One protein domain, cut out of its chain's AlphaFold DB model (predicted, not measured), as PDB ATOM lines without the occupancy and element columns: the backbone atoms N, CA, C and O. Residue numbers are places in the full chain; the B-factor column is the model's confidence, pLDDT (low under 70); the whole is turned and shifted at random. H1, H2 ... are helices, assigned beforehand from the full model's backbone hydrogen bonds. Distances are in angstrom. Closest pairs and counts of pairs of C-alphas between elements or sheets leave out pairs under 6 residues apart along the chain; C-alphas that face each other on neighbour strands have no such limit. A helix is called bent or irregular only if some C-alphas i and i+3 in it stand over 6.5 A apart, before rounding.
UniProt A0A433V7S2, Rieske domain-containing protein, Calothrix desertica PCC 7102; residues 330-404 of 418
ATOM      1  N   VAL A 330      59.098 -52.165  16.280       92.94
ATOM      2  CA  VAL A 330      58.804 -52.407  17.697       92.94
ATOM      3  C   VAL A 330      58.735 -51.087  18.462       92.94
ATOM      4  O   VAL A 330      57.801 -50.876  19.238       92.94
ATOM      5  N   ALA A 331      59.679 -50.173  18.224       94.69
ATOM      6  CA  ALA A 331      59.661 -48.844  18.829       94.69
ATOM      7  C   ALA A 331      58.429 -48.027  18.404       94.69
ATOM      8  O   ALA A 331      57.758 -47.450  19.262       94.69
ATOM      9  N   ILE A 332      58.105 -48.023  17.105       96.00
ATOM     10  CA  ILE A 332      56.947 -47.298  16.549       96.00
ATOM     11  C   ILE A 332      55.655 -47.776  17.212       96.00
ATOM     12  O   ILE A 332      54.860 -46.981  17.716       96.00
ATOM     13  N   VAL A 333      55.451 -49.089  17.250       92.31
ATOM     14  CA  VAL A 333      54.212 -49.664  17.757       92.31
ATOM     15  C   VAL A 333      54.109 -49.530  19.283       92.31
ATOM     16  O   VAL A 333      53.040 -49.187  19.788       92.31
ATOM     17  N   ASN A 334      55.202 -49.696  20.036       93.50
ATOM     18  CA  ASN A 334      55.188 -49.440  21.482       93.50
ATOM     19  C   ASN A 334      54.805 -47.989  21.799       93.50
ATOM     20  O   ASN A 334      53.962 -47.753  22.663       93.50
ATOM     21  N   ASN A 335      55.356 -47.026  21.054       96.12
ATOM     22  CA  ASN A 335      54.978 -45.626  21.205       96.12
ATOM     23  C   ASN A 335      53.502 -45.380  20.849       96.12
ATOM     24  O   ASN A 335      52.826 -44.594  21.514       96.12
ATOM     25  N   ALA A 336      52.976 -46.077  19.839       95.31
ATOM     26  CA  ALA A 336      51.562 -45.996  19.507       95.31
ATOM     27  C   ALA A 336      50.666 -46.564  20.622       95.31
ATOM     28  O   ALA A 336      49.648 -45.960  20.960       95.31
ATOM     29  N   PHE A 337      51.057 -47.676  21.250       92.94
ATOM     30  CA  PHE A 337      50.306 -48.268  22.361       92.94
ATOM     31  C   PHE A 337      50.268 -47.389  23.608       92.94
ATOM     32  O   PHE A 337      49.230 -47.330  24.265       92.94
ATOM     33  N   GLU A 338      51.345 -46.668  23.918       96.50
ATOM     34  CA  GLU A 338      51.345 -45.683  25.009       96.50
ATOM     35  C   GLU A 338      50.317 -44.563  24.773       96.50
ATOM     36  O   GLU A 338      49.711 -44.055  25.716       96.50
ATOM     37  N   GLN A 339      50.076 -44.201  23.509       97.25
ATOM     38  CA  GLN A 339      49.129 -43.153  23.123       97.25
ATOM     39  C   GLN A 339      47.689 -43.653  22.935       97.25
ATOM     40  O   GLN A 339      46.756 -42.844  22.944       97.25
ATOM     41  N   LEU A 340      47.497 -44.961  22.751       94.69
ATOM     42  CA  LEU A 340      46.221 -45.561  22.366       94.69
ATOM     43  C   LEU A 340      45.071 -45.252  23.350       94.69
ATOM     44  O   LEU A 340      44.022 -44.814  22.874       94.69
ATOM     45  N   PRO A 341      45.228 -45.373  24.689       95.25
ATOM     46  CA  PRO A 341      44.143 -45.055  25.623       95.25
ATOM     47  C   PRO A 341      43.653 -43.606  25.502       95.25
ATOM     48  O   PRO A 341      42.450 -43.356  25.465       95.25
ATOM     49  N   ALA A 342      44.580 -42.652  25.370       95.50
ATOM     50  CA  ALA A 342      44.244 -41.238  25.214       95.50
ATOM     51  C   ALA A 342      43.592 -40.943  23.852       95.50
ATOM     52  O   ALA A 342      42.709 -40.091  23.756       95.50
ATOM     53  N   ALA A 343      44.010 -41.646  22.792       93.88
ATOM     54  CA  ALA A 343      43.399 -41.534  21.471       93.88
ATOM     55  C   ALA A 343      41.935 -42.007  21.476       93.88
ATOM     56  O   ALA A 343      41.071 -41.292  20.965       93.88
ATOM     57  N   LEU A 344      41.659 -43.154  22.108       92.75
ATOM     58  CA  LEU A 344      40.306 -43.695  22.278       92.75
ATOM     59  C   LEU A 344      39.424 -42.758  23.112       92.75
ATOM     60  O   LEU A 344      38.306 -42.432  22.714       92.75
ATOM     61  N   GLU A 345      39.937 -42.251  24.238       92.94
ATOM     62  CA  GLU A 345      39.193 -41.309  25.081       92.94
ATOM     63  C   GLU A 345      38.824 -40.029  24.313       92.94
ATOM     64  O   GLU A 345      37.674 -39.579  24.364       92.94
ATOM     65  N   ALA A 346      39.765 -39.468  23.546       91.56
ATOM     66  CA  ALA A 346      39.532 -38.276  22.731       91.56
ATOM     67  C   ALA A 346      38.486 -38.504  21.622       91.56
ATOM     68  O   ALA A 346      37.689 -37.602  21.338       91.56
ATOM     69  N   GLY A 347      38.485 -39.696  21.021       90.31
ATOM     70  CA  GLY A 347      37.559 -40.109  19.966       90.31
ATOM     71  C   GLY A 347      36.142 -40.401  20.450       90.31
ATOM     72  O   GLY A 347      35.188 -40.068  19.747       90.31
ATOM     73  N   SER A 348      35.995 -40.932  21.670       86.25
ATOM     74  CA  SER A 348      34.732 -41.441  22.242       86.25
ATOM     75  C   SER A 348      33.527 -40.501  22.127       86.25
ATOM     76  O   SER A 348      32.384 -40.938  22.018       86.25
ATOM     77  N   ARG A 349      33.763 -39.184  22.107       80.56
ATOM     78  CA  ARG A 349      32.712 -38.154  22.020       80.56
ATOM     79  C   ARG A 349      32.289 -37.812  20.585       80.56
ATOM     80  O   ARG A 349      31.465 -36.919  20.406       80.56
ATOM     81  N   ARG A 350      32.890 -38.448  19.575       80.00
ATOM     82  CA  ARG A 350      32.784 -38.100  18.145       80.00
ATOM     83  C   ARG A 350      32.534 -39.308  17.226       80.00
ATOM     84  O   ARG A 350      32.687 -39.156  16.015       80.00
ATOM     85  N   HIS A 351      32.146 -40.464  17.776       73.44
ATOM     86  CA  HIS A 351      32.076 -41.744  17.047       73.44
ATOM     87  C   HIS A 351      31.284 -41.704  15.723       73.44
ATOM     88  O   HIS A 351      31.679 -42.336  14.750       73.44
ATOM     89  N   ASP A 352      30.224 -40.898  15.630       67.94
ATOM     90  CA  ASP A 352      29.366 -40.850  14.435       67.94
ATOM     91  C   ASP A 352      29.839 -39.862  13.347       67.94
ATOM     92  O   ASP A 352      29.135 -39.637  12.364       67.94
ATOM     93  N   SER A 353      31.003 -39.222  13.516       70.88
ATOM     94  CA  SER A 353      31.446 -38.109  12.653       70.88
ATOM     95  C   SER A 353      32.665 -38.400  11.777       70.88
ATOM     96  O   SER A 353      33.100 -37.527  11.024       70.88
ATOM     97  N   TRP A 354      33.229 -39.606  11.850       82.25
ATOM     98  CA  TRP A 354      34.443 -39.930  11.109       82.25
ATOM     99  C   TRP A 354      34.163 -40.307   9.646       82.25
ATOM    100  O   TRP A 354      33.401 -41.230   9.365       82.25
ATOM    101  N   SER A 355      34.805 -39.604   8.702       80.88
ATOM    102  CA  SER A 355      34.595 -39.781   7.253       80.88
ATOM    103  C   SER A 355      35.886 -39.866   6.422       80.88
ATOM    104  O   SER A 355      35.829 -39.784   5.199       80.88
ATOM    105  N   ALA A 356      37.057 -40.013   7.052       80.81
ATOM    106  CA  ALA A 356      38.366 -39.952   6.382       80.81
ATOM    107  C   ALA A 356      38.890 -41.334   5.926       80.81
ATOM    108  O   ALA A 356      40.075 -41.642   6.048       80.81
ATOM    109  N   GLN A 357      37.998 -42.195   5.431       85.38
ATOM    110  CA  GLN A 357      38.310 -43.596   5.120       85.38
ATOM    111  C   GLN A 357      39.281 -43.724   3.934       85.38
ATOM    112  O   GLN A 357      40.262 -44.459   4.021       85.38
ATOM    113  N   ASP A 358      39.052 -42.965   2.858       86.88
ATOM    114  CA  ASP A 358      39.871 -43.009   1.636       86.88
ATOM    115  C   ASP A 358      41.313 -42.529   1.871       86.88
ATOM    116  O   ASP A 358      42.274 -43.099   1.339       86.88
ATOM    117  N   GLU A 359      41.475 -41.497   2.702       90.12
ATOM    118  CA  GLU A 359      42.785 -40.979   3.102       90.12
ATOM    119  C   GLU A 359      43.548 -42.027   3.913       90.12
ATOM    120  O   GLU A 359      44.697 -42.340   3.593       90.12
ATOM    121  N   LEU A 360      42.884 -42.644   4.899       93.06
ATOM    122  CA  LEU A 360      43.489 -43.689   5.720       93.06
ATOM    123  C   LEU A 360      43.905 -44.901   4.878       93.06
ATOM    124  O   LEU A 360      45.017 -45.397   5.043       93.06
ATOM    125  N   ILE A 361      43.060 -45.358   3.946       92.88
ATOM    126  CA  ILE A 361      43.396 -46.466   3.036       92.88
ATOM    127  C   ILE A 361      44.636 -46.125   2.211       92.88
ATOM    128  O   ILE A 361      45.521 -46.964   2.055       92.88
ATOM    129  N   THR A 362      44.730 -44.897   1.702       92.69
ATOM    130  CA  THR A 362      45.889 -44.462   0.915       92.69
ATOM    131  C   THR A 362      47.176 -44.544   1.737       92.69
ATOM    132  O   THR A 362      48.161 -45.105   1.256       92.69
ATOM    133  N   THR A 363      47.163 -44.072   2.988       94.69
ATOM    134  CA  THR A 363      48.316 -44.193   3.894       94.69
ATOM    135  C   THR A 363      48.626 -45.651   4.235       94.69
ATOM    136  O   THR A 363      49.785 -46.055   4.171       94.69
ATOM    137  N   LEU A 364      47.608 -46.467   4.530       93.06
ATOM    138  CA  LEU A 364      47.767 -47.891   4.848       93.06
ATOM    139  C   LEU A 364      48.379 -48.698   3.705       93.06
ATOM    140  O   LEU A 364      49.016 -49.715   3.960       93.06
ATOM    141  N   LEU A 365      48.184 -48.281   2.454       91.38
ATOM    142  CA  LEU A 365      48.776 -48.930   1.286       91.38
ATOM    143  C   LEU A 365      50.227 -48.498   1.018       91.38
ATOM    144  O   LEU A 365      50.882 -49.150   0.204       91.38
ATOM    145  N   GLY A 366      50.730 -47.464   1.699       91.12
ATOM    146  CA  GLY A 366      52.127 -47.026   1.640       91.12
ATOM    147  C   GLY A 366      53.102 -47.949   2.384       91.12
ATOM    148  O   GLY A 366      52.721 -49.013   2.878       91.12
ATOM    149  N   ASP A 367      54.370 -47.535   2.450       90.81
ATOM    150  CA  ASP A 367      55.499 -48.260   3.056       90.81
ATOM    151  C   ASP A 367      56.116 -47.558   4.287       90.81
ATOM    152  O   ASP A 367      56.961 -48.142   4.967       90.81
ATOM    153  N   ASP A 368      55.665 -46.346   4.626       95.44
ATOM    154  CA  ASP A 368      56.094 -45.621   5.828       95.44
ATOM    155  C   ASP A 368      55.336 -46.105   7.075       95.44
ATOM    156  O   ASP A 368      54.180 -45.748   7.326       95.44
ATOM    157  N   ALA A 369      56.011 -46.923   7.885       94.69
ATOM    158  CA  ALA A 369      55.449 -47.504   9.099       94.69
ATOM    159  C   ALA A 369      55.040 -46.462  10.160       94.69
ATOM    160  O   ALA A 369      54.042 -46.672  10.853       94.69
ATOM    161  N   GLN A 370      55.772 -45.348  10.288       97.19
ATOM    162  CA  GLN A 370      55.445 -44.307  11.267       97.19
ATOM    163  C   GLN A 370      54.191 -43.553  10.825       97.19
ATOM    164  O   GLN A 370      53.262 -43.388  11.614       97.19
ATOM    165  N   ALA A 371      54.121 -43.178   9.543       97.25
ATOM    166  CA  ALA A 371      52.942 -42.522   8.985       97.25
ATOM    167  C   ALA A 371      51.682 -43.394   9.117       97.25
ATOM    168  O   ALA A 371      50.605 -42.881   9.423       97.25
ATOM    169  N   ILE A 372      51.815 -44.713   8.936       96.12
ATOM    170  CA  ILE A 372      50.722 -45.671   9.142       96.12
ATOM    171  C   ILE A 372      50.253 -45.676  10.604       96.12
ATOM    172  O   ILE A 372      49.054 -45.548  10.857       96.12
ATOM    173  N   ALA A 373      51.173 -45.800  11.566       96.50
ATOM    174  CA  ALA A 373      50.828 -45.811  12.988       96.50
ATOM    175  C   ALA A 373      50.149 -44.499  13.426       96.50
ATOM    176  O   ALA A 373      49.111 -44.523  14.097       96.50
ATOM    177  N   ASP A 374      50.678 -43.357  12.982       97.19
ATOM    178  CA  ASP A 374      50.120 -42.038  13.282       97.19
ATOM    179  C   ASP A 374      48.728 -41.854  12.668       97.19
ATOM    180  O   ASP A 374      47.828 -41.320  13.321       97.19
ATOM    181  N   ALA A 375      48.517 -42.321  11.434       96.31
ATOM    182  CA  ALA A 375      47.221 -42.249  10.766       96.31
ATOM    183  C   ALA A 375      46.147 -43.066  11.500       96.31
ATOM    184  O   ALA A 375      45.032 -42.575  11.684       96.31
ATOM    185  N   LEU A 376      46.490 -44.264  11.988       95.75
ATOM    186  CA  LEU A 376      45.583 -45.090  12.791       95.75
ATOM    187  C   LEU A 376      45.201 -44.397  14.111       95.75
ATOM    188  O   LEU A 376      44.019 -44.308  14.443       95.75
ATOM    189  N   LEU A 377      46.171 -43.833  14.838       96.00
ATOM    190  CA  LEU A 377      45.897 -43.079  16.072       96.00
ATOM    191  C   LEU A 377      45.063 -41.820  15.815       96.00
ATOM    192  O   LEU A 377      44.176 -41.482  16.601       96.00
ATOM    193  N   ASN A 378      45.337 -41.109  14.723       94.88
ATOM    194  CA  ASN A 378      44.601 -39.905  14.359       94.88
ATOM    195  C   ASN A 378      43.166 -40.215  13.929       94.88
ATOM    196  O   ASN A 378      42.268 -39.438  14.260       94.88
ATOM    197  N   ALA A 379      42.930 -41.349  13.267       94.50
ATOM    198  CA  ALA A 379      41.585 -41.828  12.974       94.50
ATOM    199  C   ALA A 379      40.787 -42.033  14.272       94.50
ATOM    200  O   ALA A 379      39.709 -41.454  14.411       94.50
ATOM    201  N   LEU A 380      41.361 -42.727  15.265       93.81
ATOM    202  CA  LEU A 380      40.732 -42.908  16.582       93.81
ATOM    203  C   LEU A 380      40.436 -41.565  17.265       93.81
ATOM    204  O   LEU A 380      39.301 -41.304  17.649       93.81
ATOM    205  N   ARG A 381      41.410 -40.644  17.329       93.56
ATOM    206  CA  ARG A 381      41.215 -39.289  17.902       93.56
ATOM    207  C   ARG A 381      40.110 -38.489  17.208       93.56
ATOM    208  O   ARG A 381      39.472 -37.630  17.825       93.56
ATOM    209  N   SER A 382      39.919 -38.745  15.918       92.12
ATOM    210  CA  SER A 382      38.910 -38.095  15.081       92.12
ATOM    211  C   SER A 382      37.532 -38.747  15.195       92.12
ATOM    212  O   SER A 382      36.581 -38.228  14.618       92.12
ATOM    213  N   GLY A 383      37.407 -39.830  15.969       92.12
ATOM    214  CA  GLY A 383      36.148 -40.517  16.230       92.12
ATOM    215  C   GLY A 383      35.937 -41.791  15.417       92.12
ATOM    216  O   GLY A 383      34.816 -42.274  15.391       92.12
ATOM    217  N   ALA A 384      36.950 -42.352  14.750       92.75
ATOM    218  CA  ALA A 384      36.821 -43.715  14.238       92.75
ATOM    219  C   ALA A 384      36.647 -44.675  15.421       92.75
ATOM    220  O   ALA A 384      37.433 -44.618  16.369       92.75
ATOM    221  N   ASN A 385      35.651 -45.554  15.366       90.31
ATOM    222  CA  ASN A 385      35.551 -46.640  16.337       90.31
ATOM    223  C   ASN A 385      36.450 -47.825  15.935       90.31
ATOM    224  O   ASN A 385      36.994 -47.889  14.827       90.31
ATOM    225  N   GLU A 386      36.619 -48.769  16.853       90.25
ATOM    226  CA  GLU A 386      37.501 -49.924  16.703       90.25
ATOM    227  C   GLU A 386      37.082 -50.826  15.533       90.25
ATOM    228  O   GLU A 386      37.937 -51.311  14.793       90.25
ATOM    229  N   GLU A 387      35.774 -51.006  15.327       90.06
ATOM    230  CA  GLU A 387      35.213 -51.821  14.245       90.06
ATOM    231  C   GLU A 387      35.497 -51.204  12.869       90.06
ATOM    232  O   GLU A 387      35.966 -51.888  11.959       90.06
ATOM    233  N   GLN A 388      35.284 -49.896  12.721       90.56
ATOM    234  CA  GLN A 388      35.576 -49.150  11.496       90.56
ATOM    235  C   GLN A 388      37.067 -49.203  11.156       90.56
ATOM    236  O   GLN A 388      37.432 -49.407   9.995       90.56
ATOM    237  N   LEU A 389      37.929 -49.029  12.162       91.81
ATOM    238  CA  LEU A 389      39.373 -49.077  11.970       91.81
ATOM    239  C   LEU A 389      39.823 -50.480  11.548       91.81
ATOM    240  O   LEU A 389      40.566 -50.613  10.574       91.81
ATOM    241  N   ALA A 390      39.329 -51.518  12.230       91.12
ATOM    242  CA  ALA A 390      39.601 -52.907  11.880       91.12
ATOM    243  C   ALA A 390      39.150 -53.218  10.447       91.12
ATOM    244  O   ALA A 390      39.943 -53.733   9.660       91.12
ATOM    245  N   LEU A 391      37.932 -52.817  10.068       91.25
ATOM    246  CA  LEU A 391      37.390 -53.021   8.724       91.25
ATOM    247  C   LEU A 391      38.276 -52.389   7.644       91.25
ATOM    248  O   LEU A 391      38.528 -53.010   6.613       91.25
ATOM    249  N   ILE A 392      38.787 -51.180   7.878       92.88
ATOM    250  CA  ILE A 392      39.631 -50.474   6.907       92.88
ATOM    251  C   ILE A 392      41.030 -51.078   6.814       92.88
ATOM    252  O   ILE A 392      41.556 -51.211   5.708       92.88
ATOM    253  N   VAL A 393      41.617 -51.506   7.934       92.62
ATOM    254  CA  VAL A 393      42.883 -52.254   7.922       92.62
ATOM    255  C   VAL A 393      42.717 -53.571   7.161       92.62
ATOM    256  O   VAL A 393      43.529 -53.877   6.285       92.62
ATOM    257  N   THR A 394      41.636 -54.315   7.415       91.56
ATOM    258  CA  THR A 394      41.302 -55.549   6.689       91.56
ATOM    259  C   THR A 394      41.093 -55.285   5.200       91.56
ATOM    260  O   THR A 394      41.631 -56.012   4.364       91.56
ATOM    261  N   TYR A 395      40.368 -54.224   4.842       92.06
ATOM    262  CA  TYR A 395      40.165 -53.833   3.450       92.06
ATOM    263  C   TYR A 395      41.483 -53.455   2.760       92.06
ATOM    264  O   TYR A 395      41.748 -53.910   1.648       92.06
ATOM    265  N   GLY A 396      42.350 -52.688   3.426       91.88
ATOM    266  CA  GLY A 396      43.686 -52.352   2.933       91.88
ATOM    267  C   GLY A 396      44.553 -53.593   2.701       91.88
ATOM    268  O   GLY A 396      45.196 -53.713   1.655       91.88
ATOM    269  N   ALA A 397      44.520 -54.562   3.622       88.50
ATOM    270  CA  ALA A 397      45.196 -55.846   3.455       88.50
ATOM    271  C   ALA A 397      44.648 -56.630   2.247       88.50
ATOM    272  O   ALA A 397      45.425 -57.090   1.409       88.50
ATOM    273  N   ALA A 398      43.322 -56.715   2.098       89.44
ATOM    274  CA  ALA A 398      42.683 -57.366   0.953       89.44
ATOM    275  C   ALA A 398      43.047 -56.684  -0.378       89.44
ATOM    276  O   ALA A 398      43.367 -57.358  -1.359       89.44
ATOM    277  N   LEU A 399      43.076 -55.347  -0.411       90.19
ATOM    278  CA  LEU A 399      43.514 -54.581  -1.577       90.19
ATOM    279  C   LEU A 399      44.974 -54.850  -1.937       90.19
ATOM    280  O   LEU A 399      45.279 -54.944  -3.125       90.19
ATOM    281  N   ARG A 400      45.877 -54.989  -0.955       86.75
ATOM    282  CA  ARG A 400      47.275 -55.364  -1.225       86.75
ATOM    283  C   ARG A 400      47.347 -56.715  -1.934       86.75
ATOM    284  O   ARG A 400      48.011 -56.801  -2.961       86.75
ATOM    285  N   VAL A 401      46.612 -57.722  -1.458       85.38
ATOM    286  CA  VAL A 401      46.562 -59.049  -2.101       85.38
ATOM    287  C   VAL A 401      45.963 -58.978  -3.510       85.38
ATOM    288  O   VAL A 401      46.458 -59.628  -4.427       85.38
ATOM    289  N   ALA A 402      44.916 -58.175  -3.709       86.44
ATOM    290  CA  ALA A 402      44.266 -58.032  -5.010       86.44
ATOM    291  C   ALA A 402      45.125 -57.268  -6.037       86.44
ATOM    292  O   ALA A 402      45.075 -57.573  -7.228       86.44
ATOM    293  N   ARG A 403      45.891 -56.261  -5.596       82.94
ATOM    294  CA  ARG A 403      46.714 -55.401  -6.470       82.94
ATOM    295  C   ARG A 403      48.104 -55.970  -6.736       82.94
ATOM    296  O   ARG A 403      48.651 -55.738  -7.810       82.94
ATOM    297  N   PHE A 404      48.670 -56.694  -5.777       69.81
ATOM    298  CA  PHE A 404      49.996 -57.286  -5.877       69.81
ATOM    299  C   PHE A 404      49.850 -58.801  -5.799       69.81
ATOM    300  O   PHE A 404      49.560 -59.356  -4.741       69.81
TER     301      PHE A 404
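This is residues 330 to 404 of the 418 residues of the protein "Rieske domain-containing protein" of Calothrix desertica PCC 7102 (UniProt A0A433V7S2). Three helices lie side by side in a row, H1, H3 and H2, with H3 in the middle, and the fourth, H4, packs over one face of that row, on H3 with residues 386 to 389 and across H2 with residues 392 to 396. H1 is kinked near residue 341 and runs along H3 on the side away from H2. The printed part has 75 residues with four named helices, in the order H1, H2, H3, H4, and no named strand; the class is all helix. The whole is compact, with a radius of gyration of the C-alphas of 12.3 A, and flat, its C-alphas spanning 37 by 30 by 16 A.

H1 is residues 330 to 347, 24.7 A from first to last C-alpha, and begins with C-alpha 330 at (58.804, -52.407, 17.697). It is irregular: C-alphas 338 and 341 are 7.3 A apart, and it has a kink of 47 degrees near residue 341. H2 is residues 357 to 364, 10.4 A long. H3 is residues 369 to 381, 18.6 A long, beginning with C-alpha 369 at (55.449, -47.504, 9.099). H4 is residues 386 to 403, 25.5 A long, and ends with C-alpha 403 at (46.714, -55.401, -6.470).

H3 is the hub and touches the three other helices. H1 and H3 touch, their closest C-alphas being those of Gly 347 and Arg 381 at 4.3 A; they run the same way at a shallow tilt of 14 degrees. H2 and H3 form a helical hairpin, opposite ways at a shallow tilt of 27 degrees, with Leu 364 and Ile 372 closest, their C-alphas 5.7 A apart. H3 and H4 form a second helical hairpin; residues 376 to 380 of H3 touch residues 386 to 389 of H4, the closest C-alphas being those of Leu 376 and Leu 389 at 7.4 A. They run opposite ways at a shallow tilt of 34.9 degrees, only just short of steep. H2 and H4 touch at a steep tilt of 60 degrees, the same way, with the C-alphas of Ile 361 and Gly 396 closest at 5.9 A. H1 is apart from H2 and from H4. In H2, H3 and H4 every O i to N i+4 pair is within hydrogen-bond range; in H1 it is 12 of 14.

The two C-alphas farthest apart are those of Arg 349 and Phe 404, at 38.0 A. The printed part has no cut. The links from H2 to H3 and from H3 to H4 are tight, with 4 residues each; that from H1 to H2 is short, with 9 residues. The mean pLDDT of the printed part is 90.6, and residues 352 and 404 are under 70.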